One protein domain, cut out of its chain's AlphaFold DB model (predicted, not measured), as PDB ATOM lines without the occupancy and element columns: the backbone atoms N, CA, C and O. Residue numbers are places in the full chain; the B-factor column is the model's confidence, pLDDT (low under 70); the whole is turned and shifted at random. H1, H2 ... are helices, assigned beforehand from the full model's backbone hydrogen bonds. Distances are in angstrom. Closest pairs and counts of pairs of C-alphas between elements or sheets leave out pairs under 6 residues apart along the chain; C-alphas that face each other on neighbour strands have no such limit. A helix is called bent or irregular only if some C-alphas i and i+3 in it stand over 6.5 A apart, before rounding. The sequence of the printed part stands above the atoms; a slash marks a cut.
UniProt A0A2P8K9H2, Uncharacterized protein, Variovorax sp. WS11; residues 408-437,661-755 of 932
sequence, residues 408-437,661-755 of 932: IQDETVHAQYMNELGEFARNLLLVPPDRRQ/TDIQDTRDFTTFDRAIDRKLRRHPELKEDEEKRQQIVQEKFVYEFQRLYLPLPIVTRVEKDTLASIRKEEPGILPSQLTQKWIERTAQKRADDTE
ATOM      1  N   ILE A 408     260.898 178.817 261.517       69.44
ATOM      2  CA  ILE A 408     259.548 179.049 260.941       69.44
ATOM      3  C   ILE A 408     259.571 179.969 259.701       69.44
ATOM      4  O   ILE A 408     258.834 179.754 258.733       69.44
ATOM      5  N   GLN A 409     260.416 181.007 259.708       74.25
ATOM      6  CA  GLN A 409     260.583 181.868 258.532       74.25
ATOM      7  C   GLN A 409     261.261 181.111 257.388       74.25
ATOM      8  O   GLN A 409     260.771 181.150 256.256       74.25
ATOM      9  N   ASP A 410     262.334 180.383 257.693       75.00
ATOM     10  CA  ASP A 410     263.058 179.573 256.715       75.00
ATOM     11  C   ASP A 410     262.155 178.477 256.119       75.00
ATOM     12  O   ASP A 410     262.200 178.245 254.917       75.00
ATOM     13  N   GLU A 411     261.239 177.908 256.905       69.12
ATOM     14  CA  GLU A 411     260.231 176.918 256.498       69.12
ATOM     15  C   GLU A 411     259.183 177.475 255.549       69.12
ATOM     16  O   GLU A 411     258.791 176.820 254.583       69.12
ATOM     17  N   THR A 412     258.689 178.682 255.823       77.25
ATOM     18  CA  THR A 412     257.706 179.321 254.940       77.25
ATOM     19  C   THR A 412     258.340 179.567 253.574       77.25
ATOM     20  O   THR A 412     257.738 179.283 252.537       77.25
ATOM     21  N   VAL A 413     259.596 180.015 253.580       81.81
ATOM     22  CA  VAL A 413     260.390 180.185 252.364       81.81
ATOM     23  C   VAL A 413     260.693 178.830 251.708       81.81
ATOM     24  O   VAL A 413     260.623 178.718 250.489       81.81
ATOM     25  N   HIS A 414     260.950 177.781 252.490       81.81
ATOM     26  CA  HIS A 414     261.154 176.417 252.003       81.81
ATOM     27  C   HIS A 414     259.952 175.886 251.224       81.81
ATOM     28  O   HIS A 414     260.093 175.399 250.104       81.81
ATOM     29  N   ALA A 415     258.757 176.007 251.807       77.81
ATOM     30  CA  ALA A 415     257.516 175.551 251.199       77.81
ATOM     31  C   ALA A 415     257.224 176.318 249.902       77.81
ATOM     32  O   ALA A 415     256.821 175.722 248.902       77.81
ATOM     33  N   GLN A 416     257.493 177.629 249.894       85.06
ATOM     34  CA  GLN A 416     257.414 178.449 248.686       85.06
ATOM     35  C   GLN A 416     258.398 177.965 247.616       85.06
ATOM     36  O   GLN A 416     257.973 177.711 246.490       85.06
ATOM     37  N   TYR A 417     259.670 177.741 247.966       86.50
ATOM     38  CA  TYR A 417     260.654 177.195 247.030       86.50
ATOM     39  C   TYR A 417     260.235 175.833 246.485       86.50
ATOM     40  O   TYR A 417     260.341 175.615 245.284       86.50
ATOM     41  N   MET A 418     259.719 174.928 247.318       81.75
ATOM     42  CA  MET A 418     259.247 173.618 246.863       81.75
ATOM     43  C   MET A 418     258.120 173.740 245.837       81.75
ATOM     44  O   MET A 418     258.171 173.079 244.795       81.75
ATOM     45  N   ASN A 419     257.138 174.607 246.087       84.56
ATOM     46  CA  ASN A 419     256.038 174.847 245.155       84.56
ATOM     47  C   ASN A 419     256.536 175.467 243.843       84.56
ATOM     48  O   ASN A 419     256.230 174.947 242.769       84.56
ATOM     49  N   GLU A 420     257.363 176.512 243.921       88.31
ATOM     50  CA  GLU A 420     257.940 177.175 242.748       88.31
ATOM     51  C   GLU A 420     258.823 176.233 241.924       88.31
ATOM     52  O   GLU A 420     258.703 176.183 240.701       88.31
ATOM     53  N   LEU A 421     259.686 175.451 242.579       87.81
ATOM     54  CA  LEU A 421     260.526 174.439 241.936       87.81
ATOM     55  C   LEU A 421     259.675 173.356 241.278       87.81
ATOM     56  O   LEU A 421     259.992 172.908 240.177       87.81
ATOM     57  N   GLY A 422     258.578 172.958 241.926       86.31
ATOM     58  CA  GLY A 422     257.635 171.985 241.388       86.31
ATOM     59  C   GLY A 422     256.902 172.498 240.149       86.31
ATOM     60  O   GLY A 422     256.775 171.786 239.152       86.31
ATOM     61  N   GLU A 423     256.431 173.743 240.170       88.38
ATOM     62  CA  GLU A 423     255.834 174.403 239.003       88.38
ATOM     63  C   GLU A 423     256.850 174.613 237.879       88.38
ATOM     64  O   GLU A 423     256.566 174.290 236.723       88.38
ATOM     65  N   PHE A 424     258.057 175.076 238.204       91.00
ATOM     66  CA  PHE A 424     259.119 175.286 237.227       91.00
ATOM     67  C   PHE A 424     259.548 173.975 236.560       91.00
ATOM     68  O   PHE A 424     259.651 173.925 235.334       91.00
ATOM     69  N   ALA A 425     259.714 172.892 237.323       87.50
ATOM     70  CA  ALA A 425     260.039 171.575 236.782       87.50
ATOM     71  C   ALA A 425     258.933 171.031 235.862       87.50
ATOM     72  O   ALA A 425     259.229 170.491 234.795       87.50
ATOM     73  N   ARG A 426     257.654 171.230 236.220       87.69
ATOM     74  CA  ARG A 426     256.520 170.879 235.345       87.69
ATOM     75  C   ARG A 426     256.541 171.686 234.047       87.69
ATOM     76  O   ARG A 426     256.369 171.112 232.975       87.69
ATOM     77  N   ASN A 427     256.828 172.983 234.127       90.25
ATOM     78  CA  ASN A 427     256.956 173.844 232.951       90.25
ATOM     79  C   ASN A 427     258.165 173.466 232.081       90.25
ATOM     80  O   ASN A 427     258.067 173.517 230.858       90.25
ATOM     81  N   LEU A 428     259.284 173.042 232.677       87.38
ATOM     82  CA  LEU A 428     260.468 172.592 231.940       87.38
ATOM     83  C   LEU A 428     260.177 171.386 231.050       87.38
ATOM     84  O   LEU A 428     260.682 171.337 229.930       87.38
ATOM     85  N   LEU A 429     259.350 170.443 231.505       85.50
ATOM     86  CA  LEU A 429     258.976 169.270 230.709       85.50
ATOM     87  C   LEU A 429     258.216 169.649 229.428       85.50
ATOM     88  O   LEU A 429     258.373 168.974 228.411       85.50
ATOM     89  N   LEU A 430     257.478 170.763 229.443       87.81
ATOM     90  CA  LEU A 430     256.762 171.296 228.276       87.81
ATOM     91  C   LEU A 430     257.684 172.013 227.274       87.81
ATOM     92  O   LEU A 430     257.290 172.274 226.139       87.81
ATOM     93  N   VAL A 431     258.909 172.355 227.680       90.00
ATOM     94  CA  VAL A 431     259.874 173.083 226.848       90.00
ATOM     95  C   VAL A 431     260.731 172.090 226.047       90.00
ATOM     96  O   VAL A 431     261.132 171.064 226.595       90.00
ATOM     97  N   PRO A 432     261.074 172.374 224.775       87.00
ATOM     98  CA  PRO A 432     262.009 171.556 224.000       87.00
ATOM     99  C   PRO A 432     263.388 171.385 224.679       87.00
ATOM    100  O   PRO A 432     263.896 172.352 225.258       87.00
ATOM    101  N   PRO A 433     264.026 170.195 224.611       81.38
ATOM    102  CA  PRO A 433     265.272 169.897 225.332       81.38
ATOM    103  C   PRO A 433     266.425 170.882 225.090       81.38
ATOM    104  O   PRO A 433     267.163 171.198 226.022       81.38
ATOM    105  N   ASP A 434     266.549 171.419 223.875       83.19
ATOM    106  CA  ASP A 434     267.573 172.391 223.466       83.19
ATOM    107  C   ASP A 434     267.462 173.739 224.201       83.19
ATOM    108  O   ASP A 434     268.457 174.450 224.359       83.19
ATOM    109  N   ARG A 435     266.269 174.084 224.704       87.38
ATOM    110  CA  ARG A 435     266.006 175.352 225.408       87.38
ATOM    111  C   ARG A 435     265.965 175.231 226.926       87.38
ATOM    112  O   ARG A 435     266.122 176.240 227.616       87.38
ATOM    113  N   ARG A 436     265.772 174.024 227.467       85.44
ATOM    114  CA  ARG A 436     265.629 173.802 228.918       85.44
ATOM    115  C   ARG A 436     266.828 174.313 229.702       85.44
ATOM    116  O   ARG A 436     266.644 174.993 230.704       85.44
ATOM    117  N   GLN A 437     268.041 174.067 229.213       84.19
ATOM    118  CA  GLN A 437     269.257 174.474 229.916       84.19
ATOM    119  C   GLN A 437     269.350 175.995 230.104       84.19
ATOM    120  O   GLN A 437     269.757 176.460 231.165       84.19
ATOM    121  N   THR A 661     278.378 170.624 249.159       74.94
ATOM    122  CA  THR A 661     279.153 169.418 248.835       74.94
ATOM    123  C   THR A 661     280.204 169.722 247.772       74.94
ATOM    124  O   THR A 661     279.908 170.415 246.804       74.94
ATOM    125  N   ASP A 662     281.391 169.127 247.855       66.75
ATOM    126  CA  ASP A 662     282.435 169.295 246.825       66.75
ATOM    127  C   ASP A 662     282.131 168.575 245.495       66.75
ATOM    128  O   ASP A 662     282.957 168.541 244.585       66.75
ATOM    129  N   ILE A 663     280.926 168.022 245.340       68.44
ATOM    130  CA  ILE A 663     280.496 167.328 244.129       68.44
ATOM    131  C   ILE A 663     280.329 168.354 242.998       68.44
ATOM    132  O   ILE A 663     279.354 169.105 242.943       68.44
ATOM    133  N   GLN A 664     281.302 168.379 242.083       62.16
ATOM    134  CA  GLN A 664     281.275 169.212 240.876       62.16
ATOM    135  C   GLN A 664     280.389 168.631 239.765       62.16
ATOM    136  O   GLN A 664     280.007 169.359 238.845       62.16
ATOM    137  N   ASP A 665     280.031 167.345 239.849       61.66
ATOM    138  CA  ASP A 665     279.268 166.664 238.805       61.66
ATOM    139  C   ASP A 665     277.781 167.034 238.863       61.66
ATOM    140  O   ASP A 665     276.939 166.421 239.526       61.66
ATOM    141  N   THR A 666     277.459 168.114 238.163       60.03
ATOM    142  CA  THR A 666     276.087 168.558 237.962       60.03
ATOM    143  C   THR A 666     275.539 167.846 236.740       60.03
ATOM    144  O   THR A 666     275.701 168.306 235.610       60.03
ATOM    145  N   ARG A 667     274.894 166.694 236.971       62.56
ATOM    146  CA  ARG A 667     274.248 165.917 235.904       62.56
ATOM    147  C   ARG A 667     273.388 166.836 235.041       62.56
ATOM    148  O   ARG A 667     272.446 167.463 235.527       62.56
ATOM    149  N   ASP A 668     273.703 166.901 233.752       65.56
ATOM    150  CA  ASP A 668     272.906 167.645 232.783       65.56
ATOM    151  C   ASP A 668     271.495 167.036 232.749       65.56
ATOM    152  O   ASP A 668     271.340 165.844 232.470       65.56
ATOM    153  N   PHE A 669     270.445 167.813 233.029       66.19
ATOM    154  CA  PHE A 669     269.070 167.294 233.074       66.19
ATOM    155  C   PHE A 669     268.609 166.699 231.732       66.19
ATOM    156  O   PHE A 669     267.688 165.884 231.702       66.19
ATOM    157  N   THR A 670     269.292 167.005 230.624       63.47
ATOM    158  CA  THR A 670     269.072 166.304 229.349       63.47
ATOM    159  C   THR A 670     269.528 164.839 229.376       63.47
ATOM    160  O   THR A 670     268.933 163.994 228.705       63.47
ATOM    161  N   THR A 671     270.547 164.492 230.168       68.00
ATOM    162  CA  THR A 671     270.944 163.094 230.415       68.00
ATOM    163  C   THR A 671     270.014 162.408 231.410       68.00
ATOM    164  O   THR A 671     269.787 161.200 231.302       68.00
ATOM    165  N   PHE A 672     269.417 163.181 232.322       69.38
ATOM    166  CA  PHE A 672     268.452 162.695 233.300       69.38
ATOM    167  C   PHE A 672     267.169 162.159 232.644       69.38
ATOM    168  O   PHE A 672     266.755 161.042 232.956       69.38
ATOM    169  N   ASP A 673     266.626 162.862 231.647       65.25
ATOM    170  CA  ASP A 673     265.501 162.373 230.835       65.25
ATOM    171  C   ASP A 673     265.817 161.039 230.167       65.25
ATOM    172  O   ASP A 673     265.067 160.076 230.304       65.25
ATOM    173  N   ARG A 674     266.979 160.939 229.506       72.38
ATOM    174  CA  ARG A 674     267.413 159.687 228.865       72.38
ATOM    175  C   ARG A 674     267.615 158.568 229.880       72.38
ATOM    176  O   ARG A 674     267.481 157.399 229.528       72.38
ATOM    177  N   ALA A 675     267.997 158.893 231.114       73.31
ATOM    178  CA  ALA A 675     268.153 157.919 232.187       73.31
ATOM    179  C   ALA A 675     266.794 157.436 232.714       73.31
ATOM    180  O   ALA A 675     266.623 156.234 232.924       73.31
ATOM    181  N   ILE A 676     265.821 158.340 232.876       69.56
ATOM    182  CA  ILE A 676     264.441 157.978 233.216       69.56
ATOM    183  C   ILE A 676     263.844 157.117 232.101       69.56
ATOM    184  O   ILE A 676     263.349 156.027 232.383       69.56
ATOM    185  N   ASP A 677     263.974 157.538 230.844       70.38
ATOM    186  CA  ASP A 677     263.451 156.803 229.694       70.38
ATOM    187  C   ASP A 677     264.087 155.419 229.557       70.38
ATOM    188  O   ASP A 677     263.388 154.428 229.340       70.38
ATOM    189  N   ARG A 678     265.410 155.309 229.747       79.25
ATOM    190  CA  ARG A 678     266.102 154.011 229.764       79.25
ATOM    191  C   ARG A 678     265.600 153.106 230.885       79.25
ATOM    192  O   ARG A 678     265.444 151.911 230.649       79.25
ATOM    193  N   LYS A 679     265.332 153.650 232.076       74.12
ATOM    194  CA  LYS A 679     264.765 152.874 233.190       74.12
ATOM    195  C   LYS A 679     263.330 152.437 232.894       74.12
ATOM    196  O   LYS A 679     263.018 151.273 233.096       74.12
ATOM    197  N   LEU A 680     262.490 153.311 232.346       67.81
ATOM    198  CA  LEU A 680     261.095 152.988 232.028       67.81
ATOM    199  C   LEU A 680     260.955 151.980 230.888       67.81
ATOM    200  O   LEU A 680     260.063 151.141 230.927       67.81
ATOM    201  N   ARG A 681     261.871 151.975 229.911       75.56
ATOM    202  CA  ARG A 681     261.894 150.952 228.847       75.56
ATOM    203  C   ARG A 681     262.075 149.523 229.372       75.56
ATOM    204  O   ARG A 681     261.731 148.590 228.647       75.56
ATOM    205  N   ARG A 682     262.602 149.357 230.592       78.31
ATOM    206  CA  ARG A 682     262.784 148.056 231.262       78.31
ATOM    207  C   ARG A 682     261.518 147.545 231.963       78.31
ATOM    208  O   ARG A 682     261.528 146.409 232.411       78.31
ATOM    209  N   HIS A 683     260.457 148.351 232.011       74.75
ATOM    210  CA  HIS A 683     259.166 148.024 232.617       74.75
ATOM    211  C   HIS A 683     258.104 147.854 231.517       74.75
ATOM    212  O   HIS A 683     257.436 148.827 231.154       74.75
ATOM    213  N   PRO A 684     257.989 146.662 230.895       74.12
ATOM    214  CA  PRO A 684     257.052 146.416 229.795       74.12
ATOM    215  C   PRO A 684     255.587 146.685 230.172       74.12
ATOM    216  O   PRO A 684     254.827 147.135 229.322       74.12
ATOM    217  N   GLU A 685     255.220 146.514 231.440       75.00
ATOM    218  CA  GLU A 685     253.906 146.829 232.009       75.00
ATOM    219  C   GLU A 685     253.512 148.313 231.898       75.00
ATOM    220  O   GLU A 685     252.329 148.636 231.865       75.00
ATOM    221  N   LEU A 686     254.488 149.225 231.792       71.81
ATOM    222  CA  LEU A 686     254.254 150.662 231.602       71.81
ATOM    223  C   LEU A 686     254.215 151.071 230.122       71.81
ATOM    224  O   LEU A 686     253.961 152.234 229.825       71.81
ATOM    225  N   LYS A 687     254.485 150.153 229.180       74.44
ATOM    226  CA  LYS A 687     254.419 150.461 227.738       74.44
ATOM    227  C   LYS A 687     252.990 150.543 227.213       74.44
ATOM    228  O   LYS A 687     252.765 151.234 226.227       74.44
ATOM    229  N   GLU A 688     252.059 149.816 227.825       79.19
ATOM    230  CA  GLU A 688     250.660 149.776 227.375       79.19
ATOM    231  C   GLU A 688     249.858 150.999 227.846       79.19
ATOM    232  O   GLU A 688     248.850 151.343 227.234       79.19
ATOM    233  N   ASP A 689     250.333 151.692 228.885       83.88
ATOM    234  CA  ASP A 689     249.679 152.850 229.497       83.88
ATOM    235  C   ASP A 689     250.618 154.067 229.472       83.88
ATOM    236  O   ASP A 689     251.293 154.411 230.448       83.88
ATOM    237  N   GLU A 690     250.705 154.692 228.295       78.06
ATOM    238  CA  GLU A 690     251.582 155.843 228.037       78.06
ATOM    239  C   GLU A 690     251.246 157.040 228.947       78.06
ATOM    240  O   GLU A 690     252.148 157.785 229.327       78.06
ATOM    241  N   GLU A 691     249.985 157.191 229.367       81.56
ATOM    242  CA  GLU A 691     249.558 158.246 230.294       81.56
ATOM    243  C   GLU A 691     250.150 158.021 231.695       81.56
ATOM    244  O   GLU A 691     250.811 158.913 232.238       81.56
ATOM    245  N   LYS A 692     250.042 156.799 232.242       78.25
ATOM    246  CA  LYS A 692     250.707 156.447 233.513       78.25
ATOM    247  C   LYS A 692     252.221 156.575 233.430       78.25
ATOM    248  O   LYS A 692     252.857 157.043 234.377       78.25
ATOM    249  N   ARG A 693     252.822 156.174 232.307       75.00
ATOM    250  CA  ARG A 693     254.265 156.318 232.095       75.00
ATOM    251  C   ARG A 693     254.678 157.788 232.138       75.00
ATOM    252  O   ARG A 693     255.626 158.115 232.849       75.00
ATOM    253  N   GLN A 694     253.969 158.668 231.430       77.12
ATOM    254  CA  GLN A 694     254.249 160.107 231.430       77.12
ATOM    255  C   GLN A 694     254.063 160.730 232.815       77.12
ATOM    256  O   GLN A 694     254.906 161.525 233.234       77.12
ATOM    257  N   GLN A 695     253.043 160.307 233.564       80.56
ATOM    258  CA  GLN A 695     252.846 160.743 234.944       80.56
ATOM    259  C   GLN A 695     254.035 160.350 235.841       80.56
ATOM    260  O   GLN A 695     254.577 161.197 236.549       80.56
ATOM    261  N   ILE A 696     254.516 159.102 235.765       76.44
ATOM    262  CA  ILE A 696     255.674 158.634 236.553       76.44
ATOM    263  C   ILE A 696     256.959 159.379 236.163       76.44
ATOM    264  O   ILE A 696     257.753 159.736 237.038       76.44
ATOM    265  N   VAL A 697     257.180 159.626 234.862       78.19
ATOM    266  CA  VAL A 697     258.308 160.446 234.379       78.19
ATOM    267  C   VAL A 697     258.245 161.827 235.010       78.19
ATOM    268  O   VAL A 697     259.232 162.279 235.589       78.19
ATOM    269  N   GLN A 698     257.088 162.481 234.901       82.88
ATOM    270  CA  GLN A 698     256.879 163.837 235.383       82.88
ATOM    271  C   GLN A 698     257.109 163.924 236.890       82.88
ATOM    272  O   GLN A 698     257.866 164.780 237.344       82.88
ATOM    273  N   GLU A 699     256.524 163.014 237.662       81.19
ATOM    274  CA  GLU A 699     256.666 162.969 239.117       81.19
ATOM    275  C   GLU A 699     258.121 162.756 239.553       81.19
ATOM    276  O   GLU A 699     258.627 163.463 240.428       81.19
ATOM    277  N   LYS A 700     258.828 161.824 238.904       81.50
ATOM    278  CA  LYS A 700     260.235 161.547 239.203       81.50
ATOM    279  C   LYS A 700     261.151 162.698 238.797       81.50
ATOM    280  O   LYS A 700     262.097 162.999 239.520       81.50
ATOM    281  N   PHE A 701     260.866 163.338 237.665       83.44
ATOM    282  CA  PHE A 701     261.594 164.512 237.198       83.44
ATOM    283  C   PHE A 701     261.425 165.687 238.159       83.44
ATOM    284  O   PHE A 701     262.419 166.271 238.582       83.44
ATOM    285  N   VAL A 702     260.185 165.995 238.551       84.88
ATOM    286  CA  VAL A 702     259.878 167.079 239.493       84.88
ATOM    287  C   VAL A 702     260.582 166.861 240.830       84.88
ATOM    288  O   VAL A 702     261.230 167.782 241.321       84.88
ATOM    289  N   TYR A 703     260.520 165.649 241.384       83.81
ATOM    290  CA  TYR A 703     261.180 165.337 242.653       83.81
ATOM    291  C   TYR A 703     262.704 165.497 242.583       83.81
ATOM    292  O   TYR A 703     263.309 166.104 243.463       83.81
ATOM    293  N   GLU A 704     263.340 164.968 241.540       81.69
ATOM    294  CA  GLU A 704     264.798 165.041 241.391       81.69
ATOM    295  C   GLU A 704     265.267 166.468 241.115       81.69
ATOM    296  O   GLU A 704     266.293 166.898 241.644       81.69
ATOM    297  N   PHE A 705     264.470 167.236 240.369       85.50
ATOM    298  CA  PHE A 705     264.694 168.660 240.180       85.50
ATOM    299  C   PHE A 705     264.596 169.424 241.506       85.50
ATOM    300  O   PHE A 705     265.526 170.147 241.861       85.50
ATOM    301  N   GLN A 706     263.519 169.224 242.274       86.12
ATOM    302  CA  GLN A 706     263.366 169.812 243.607       86.12
ATOM    303  C   GLN A 706     264.559 169.445 244.494       86.12
ATOM    304  O   GLN A 706     265.211 170.334 245.024       86.12
ATOM    305  N   ARG A 707     264.931 168.165 244.579       83.69
ATOM    306  CA  ARG A 707     266.054 167.696 245.404       83.69
ATOM    307  C   ARG A 707     267.385 168.385 245.077       83.69
ATOM    308  O   ARG A 707     268.156 168.659 245.991       83.69
ATOM    309  N   LEU A 708     267.667 168.631 243.796       81.69
ATOM    310  CA  LEU A 708     268.928 169.229 243.341       81.69
ATOM    311  C   LEU A 708     268.957 170.763 243.466       81.69
ATOM    312  O   LEU A 708     270.021 171.362 243.617       81.69
ATOM    313  N   TYR A 709     267.807 171.428 243.392       84.00
ATOM    314  CA  TYR A 709     267.747 172.894 243.393       84.00
ATOM    315  C   TYR A 709     267.209 173.502 244.685       84.00
ATOM    316  O   TYR A 709     267.292 174.716 244.856       84.00
ATOM    317  N   LEU A 710     266.716 172.682 245.611       82.88
ATOM    318  CA  LEU A 710     266.312 173.133 246.933       82.88
ATOM    319  C   LEU A 710     267.554 173.530 247.753       82.88
ATOM    320  O   LEU A 710     268.520 172.760 247.818       82.88
ATOM    321  N   PRO A 711     267.565 174.709 248.394       77.62
ATOM    322  CA  PRO A 711     268.683 175.118 249.235       77.62
ATOM    323  C   PRO A 711     268.820 174.181 250.454       77.62
ATOM    324  O   PRO A 711     267.942 174.130 251.314       77.62
ATOM    325  N   LEU A 712     269.936 173.443 250.550       65.00
ATOM    326  CA  LEU A 712     270.172 172.437 251.604       65.00
ATOM    327  C   LEU A 712     270.103 172.923 253.068       65.00
ATOM    328  O   LEU A 712     269.684 172.112 253.900       65.00
ATOM    329  N   PRO A 713     270.489 174.161 253.449       60.53
ATOM    330  CA  PRO A 713     270.436 174.553 254.860       60.53
ATOM    331  C   PRO A 713     269.013 174.762 255.399       60.53
ATOM    332  O   PRO A 713     268.859 175.000 256.591       60.53
ATOM    333  N   ILE A 714     267.972 174.638 254.567       64.31
ATOM    334  CA  ILE A 714     266.611 175.020 254.955       64.31
ATOM    335  C   ILE A 714     265.825 173.880 255.626       64.31
ATOM    336  O   ILE A 714     264.867 174.153 256.345       64.31
ATOM    337  N   VAL A 715     266.216 172.607 255.462       73.56
ATOM    338  CA  VAL A 715     265.389 171.515 256.000       73.56
ATOM    339  C   VAL A 715     265.421 171.509 257.524       73.56
ATOM    340  O   VAL A 715     266.436 171.159 258.149       73.56
ATOM    341  N   THR A 716     264.288 171.851 258.128       80.31
ATOM    342  CA  THR A 716     264.201 172.010 259.577       80.31
ATOM    343  C   THR A 716     264.193 170.685 260.300       80.31
ATOM    344  O   THR A 716     264.046 169.610 259.714       80.31
ATOM    345  N   ARG A 717     264.357 170.735 261.622       83.12
ATOM    346  CA  ARG A 717     264.280 169.532 262.443       83.12
ATOM    347  C   ARG A 717     262.917 168.849 262.310       83.12
ATOM    348  O   ARG A 717     262.870 167.637 262.130       83.12
ATOM    349  N   VAL A 718     261.830 169.624 262.337       84.56
ATOM    350  CA  VAL A 718     260.463 169.102 262.182       84.56
ATOM    351  C   VAL A 718     260.309 168.408 260.833       84.56
ATOM    352  O   VAL A 718     259.790 167.294 260.771       84.56
ATOM    353  N   GLU A 719     260.817 169.023 259.767       85.00
ATOM    354  CA  GLU A 719     260.801 168.453 258.424       85.00
ATOM    355  C   GLU A 719     261.633 167.168 258.321       85.00
ATOM    356  O   GLU A 719     261.153 166.188 257.752       85.00
ATOM    357  N   LYS A 720     262.839 167.131 258.906       87.44
ATOM    358  CA  LYS A 720     263.698 165.932 258.944       87.44
ATOM    359  C   LYS A 720     263.022 164.779 259.674       87.44
ATOM    360  O   LYS A 720     262.971 163.671 259.143       87.44
ATOM    361  N   ASP A 721     262.476 165.049 260.856       87.12
ATOM    362  CA  ASP A 721     261.791 164.046 261.671       87.12
ATOM    363  C   ASP A 721     260.552 163.507 260.936       87.12
ATOM    364  O   ASP A 721     260.301 162.303 260.924       87.12
ATOM    365  N   THR A 722     259.796 164.391 260.276       88.19
ATOM    366  CA  THR A 722     258.609 164.012 259.497       88.19
ATOM    367  C   THR A 722     258.987 163.155 258.292       88.19
ATOM    368  O   THR A 722     258.371 162.117 258.051       88.19
ATOM    369  N   LEU A 723     260.033 163.540 257.557       87.81
ATOM    370  CA  LEU A 723     260.523 162.774 256.416       87.81
ATOM    371  C   LEU A 723     261.035 161.388 256.843       87.81
ATOM    372  O   LEU A 723     260.782 160.398 256.155       87.81
ATOM    373  N   ALA A 724     261.727 161.305 257.983       89.00
ATOM    374  CA  ALA A 724     262.183 160.044 258.558       89.00
ATOM    375  C   ALA A 724     261.007 159.140 258.973       89.00
ATOM    376  O   ALA A 724     261.033 157.947 258.669       89.00
ATOM    377  N   SER A 725     259.960 159.702 259.590       88.88
ATOM    378  CA  SER A 725     258.724 158.974 259.928       88.88
ATOM    379  C   SER A 725     258.038 158.421 258.675       88.88
ATOM    380  O   SER A 725     257.774 157.222 258.623       88.88
ATOM    381  N   ILE A 726     257.852 159.230 257.624       88.38
ATOM    382  CA  ILE A 726     257.202 158.763 256.386       88.38
ATOM    383  C   ILE A 726     258.005 157.634 255.735       88.38
ATOM    384  O   ILE A 726     257.435 156.617 255.348       88.38
ATOM    385  N   ARG A 727     259.336 157.769 255.645       90.00
ATOM    386  CA  ARG A 727     260.197 156.723 255.065       90.00
ATOM    387  C   ARG A 727     260.164 155.419 255.858       90.00
ATOM    388  O   ARG A 727     260.292 154.351 255.264       90.00
ATOM    389  N   LYS A 728     260.017 155.505 257.182       90.19
ATOM    390  CA  LYS A 728     259.914 154.341 258.068       90.19
ATOM    391  C   LYS A 728     258.558 153.644 257.935       90.19
ATOM    392  O   LYS A 728     258.508 152.419 257.970       90.19
ATOM    393  N   GLU A 729     257.479 154.410 257.813       88.81
ATOM    394  CA  GLU A 729     256.114 153.881 257.711       88.81
ATOM    395  C   GLU A 729     255.800 153.324 256.319       88.81
ATOM    396  O   GLU A 729     255.119 152.306 256.205       88.81
ATOM    397  N   GLU A 730     256.327 153.953 255.266       90.88
ATOM    398  CA  GLU A 730     256.011 153.629 253.873       90.88
ATOM    399  C   GLU A 730     257.288 153.498 253.015       90.88
ATOM    400  O   GLU A 730     257.561 154.343 252.151       90.88
ATOM    401  N   PRO A 731     258.101 152.440 253.217       82.62
ATOM    402  CA  PRO A 731     259.302 152.190 252.424       82.62
ATOM    403  C   PRO A 731     258.903 151.780 250.998       82.62
ATOM    404  O   PRO A 731     258.705 150.608 250.697       82.62
ATOM    405  N   GLY A 732     258.720 152.759 250.116       81.81
ATOM    406  CA  GLY A 732     258.245 152.540 248.745       81.81
ATOM    407  C   GLY A 732     257.283 153.607 248.230       81.81
ATOM    408  O   GLY A 732     256.874 153.538 247.072       81.81
ATOM    409  N   ILE A 733     256.936 154.597 249.058       83.06
ATOM    410  CA  ILE A 733     256.156 155.752 248.618       83.06
ATOM    411  C   ILE A 733     256.826 156.440 247.419       83.06
ATOM    412  O   ILE A 733     258.040 156.676 247.402       83.06
ATOM    413  N   LEU A 734     256.026 156.748 246.395       79.00
ATOM    414  CA  LEU A 734     256.516 157.448 245.214       79.00
ATOM    415  C   LEU A 734     257.068 158.824 245.617       79.00
ATOM    416  O   LEU A 734     256.503 159.464 246.502       79.00
ATOM    417  N   PRO A 735     258.135 159.328 244.979       76.50
ATOM    418  CA  PRO A 735     258.775 160.561 245.437       76.50
ATOM    419  C   PRO A 735     257.867 161.807 245.423       76.50
ATOM    420  O   PRO A 735     257.988 162.674 246.281       76.50
ATOM    421  N   SER A 736     256.915 161.877 244.493       69.62
ATOM    422  CA  SER A 736     255.857 162.898 244.433       69.62
ATOM    423  C   SER A 736     254.929 162.851 245.652       69.62
ATOM    424  O   SER A 736     254.719 163.858 246.327       69.62
ATOM    425  N   GLN A 737     254.422 161.657 245.965       78.94
ATOM    426  CA  GLN A 737     253.576 161.392 247.125       78.94
ATOM    427  C   GLN A 737     254.346 161.613 248.430       78.94
ATOM    428  O   GLN A 737     253.776 162.121 249.391       78.94
ATOM    429  N   LEU A 738     255.644 161.290 248.451       84.19
ATOM    430  CA  LEU A 738     256.537 161.564 249.572       84.19
ATOM    431  C   LEU A 738     256.605 163.059 249.847       84.19
ATOM    432  O   LEU A 738     256.404 163.456 250.987       84.19
ATOM    433  N   THR A 739     256.841 163.879 248.822       79.00
ATOM    434  CA  THR A 739     256.880 165.338 248.967       79.00
ATOM    435  C   THR A 739     255.548 165.889 249.468       79.00
ATOM    436  O   THR A 739     255.540 166.684 250.404       79.00
ATOM    437  N   GLN A 740     254.419 165.452 248.901       80.81
ATOM    438  CA  GLN A 740     253.102 165.926 249.332       80.81
ATOM    439  C   GLN A 740     252.792 165.518 250.780       80.81
ATOM    440  O   GLN A 740     252.492 166.385 251.599       80.81
ATOM    441  N   LYS A 741     252.952 164.233 251.130       87.75
ATOM    442  CA  LYS A 741     252.767 163.761 252.512       87.75
ATOM    443  C   LYS A 741     253.738 164.429 253.472       87.75
ATOM    444  O   LYS A 741     253.385 164.674 254.618       87.75
ATOM    445  N   TRP A 742     254.956 164.718 253.028       86.25
ATOM    446  CA  TRP A 742     255.940 165.425 253.833       86.25
ATOM    447  C   TRP A 742     255.487 166.847 254.135       86.25
ATOM    448  O   TRP A 742     255.508 167.228 255.303       86.25
ATOM    449  N   ILE A 743     255.003 167.593 253.140       82.31
ATOM    450  CA  ILE A 743     254.444 168.935 253.343       82.31
ATOM    451  C   ILE A 743     253.223 168.872 254.273       82.31
ATOM    452  O   ILE A 743     253.185 169.592 255.270       82.31
ATOM    453  N   GLU A 744     252.269 167.980 253.998       86.00
ATOM    454  CA  GLU A 744     251.035 167.827 254.779       86.00
ATOM    455  C   GLU A 744     251.318 167.427 256.232       86.00
ATOM    456  O   GLU A 744     250.852 168.092 257.155       86.00
ATOM    457  N   ARG A 745     252.138 166.393 256.464       88.50
ATOM    458  CA  ARG A 745     252.486 165.946 257.820       88.50
ATOM    459  C   ARG A 745     253.358 166.944 258.557       88.50
ATOM    460  O   ARG A 745     253.245 167.043 259.773       88.50
ATOM    461  N   THR A 746     254.212 167.689 257.858       84.94
ATOM    462  CA  THR A 746     255.005 168.748 258.494       84.94
ATOM    463  C   THR A 746     254.083 169.885 258.923       84.94
ATOM    464  O   THR A 746     254.168 170.335 260.062       84.94
ATOM    465  N   ALA A 747     253.156 170.312 258.057       80.75
ATOM    466  CA  ALA A 747     252.151 171.316 258.393       80.75
ATOM    467  C   ALA A 747     251.265 170.861 259.561       80.75
ATOM    468  O   ALA A 747     251.051 171.630 260.494       80.75
ATOM    469  N   GLN A 748     250.828 169.600 259.558       84.44
ATOM    470  CA  GLN A 748     250.059 169.014 260.653       84.44
ATOM    471  C   GLN A 748     250.872 168.955 261.950       84.44
ATOM    472  O   GLN A 748     250.416 169.438 262.978       84.44
ATOM    473  N   LYS A 749     252.112 168.457 261.906       85.31
ATOM    474  CA  LYS A 749     252.988 168.381 263.082       85.31
ATOM    475  C   LYS A 749     253.244 169.763 263.687       85.31
ATOM    476  O   LYS A 749     253.216 169.892 264.908       85.31
ATOM    477  N   ARG A 750     253.424 170.791 262.849       78.56
ATOM    478  CA  ARG A 750     253.532 172.198 263.275       78.56
ATOM    479  C   ARG A 750     252.233 172.722 263.862       78.56
ATOM    480  O   ARG A 750     252.277 173.406 264.883       78.56
ATOM    481  N   ALA A 751     251.102 172.432 263.220       81.44
ATOM    482  CA  ALA A 751     249.796 172.794 263.747       81.44
ATOM    483  C   ALA A 751     249.664 172.225 265.159       81.44
ATOM    484  O   ALA A 751     249.466 173.002 266.078       81.44
ATOM    485  N   ASP A 752     249.952 170.940 265.360       81.38
ATOM    486  CA  ASP A 752     249.891 170.295 266.671       81.38
ATOM    487  C   ASP A 752     250.917 170.853 267.693       81.38
ATOM    488  O   ASP A 752     250.626 170.970 268.891       81.38
ATOM    489  N   ASP A 753     252.135 171.188 267.243       81.38
ATOM    490  CA  ASP A 753     253.201 171.764 268.080       81.38
ATOM    491  C   ASP A 753     252.894 173.203 268.519       81.38
ATOM    492  O   ASP A 753     253.292 173.614 269.607       81.38
ATOM    493  N   THR A 754     252.186 173.967 267.687       81.88
ATOM    494  CA  THR A 754     251.835 175.375 267.947       81.88
ATOM    495  C   THR A 754     250.409 175.560 268.443       81.88
ATOM    496  O   THR A 754     250.047 176.655 268.886       81.88
ATOM    497  N   GLU A 755     249.607 174.501 268.390       85.00
ATOM    498  CA  GLU A 755     248.225 174.510 268.816       85.00
ATOM    499  C   GLU A 755     248.104 174.969 270.266       85.00
ATOM    500  O   GLU A 755     248.977 174.721 271.102       85.00
TER     501      GLU A 755
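AT A GLANCE: This is residues 408 to 437 and 661 to 755 of the 932 residues of an uncharacterized protein of Variovorax sp. WS11 (UniProt A0A2P8K9H2). One long helix, H1, makes a bar along the longest axis, and two pairs of helices follow one another beside it: the hairpin H3 and H4, with H4 packed across H1, and then the crossed pair H5 and H6. The two pairs join where the first residues of H6 pack on the middle of H4, while H6 runs back beside H1 with little contact, and short H2 sits near the last residues of H1. The printed part has 125 residues with six named helices, H1 to H6 in chain order, and no named strand; its class is all helix. It is only just compact, close to loose, with a radius of gyration of the C-alphas of 16.3 A, and spans 47 by 32 by 27 A.

HOW THE PARTS SIT: Start with H1, residues 408 to 430, and look near its last residues for H2, residues 433 to 437, close but not clearly touching: the closest C-alphas, of Leu 428 and Arg 436, are 6.1 A apart. H3, residues 669 to 680, and the hub H4, residues 690 to 709, form a helical hairpin; they touch at Ile 676 and Val 697, the closest C-alphas at 6.7 A, at a steep tilt of 41 degrees, opposite ways. H4 touches H1 too, closest at the C-alphas of Ala 425 and Val 702, 5.3 A, at a steep tilt of 43 degrees, opposite ways. With residues 699 to 703 alone, H4 touches H6, residues 735 to 754, closest at the C-alphas of Glu 699 and Ser 736, 5.4 A. H5, residues 717 to 729, touches H6 at a steep tilt of 54 degrees, opposite ways, the closest C-alphas being Glu 719 and Thr 746, 5.8 A. H1 and H6 are close but not clearly touching, at a shallow tilt of 19 degrees; H1 and H5 are apart. Every O i to N i+4 pair is within hydrogen-bond range in H4, H5 and H6; H1 has 18 of 19, H3 7 of 8 and H2 0 of 1, with 1 of 2 O i to N i+3 pairs.

IN THESE COORDINATES: Find C-alpha 408 at (259.548, 179.049, 260.941); from there H1 runs 33.7 A to C-alpha 430. H2 is only just irregular, with C-alphas 434 and 437 7.0 A apart. H3 is 16.4 A long, H4 28.1 A from C-alpha 690 at (251.582, 155.843, 228.037), H5 18.3 A, and H6 27.8 A, ending at C-alpha 754 at (251.835, 175.375, 267.947).

THE WHOLE: The C-alphas of Asp 434 and Glu 755, 49.4 A apart, are the two farthest. Residues 438 to 660 are not printed, and C-alphas 437 and 661 stand 21.9 A apart across the cut. Of the links printed whole, none is long. The mean pLDDT of the printed part is 79.8; among the 20 residues under 70 are 662 to 673 and 712 to 714.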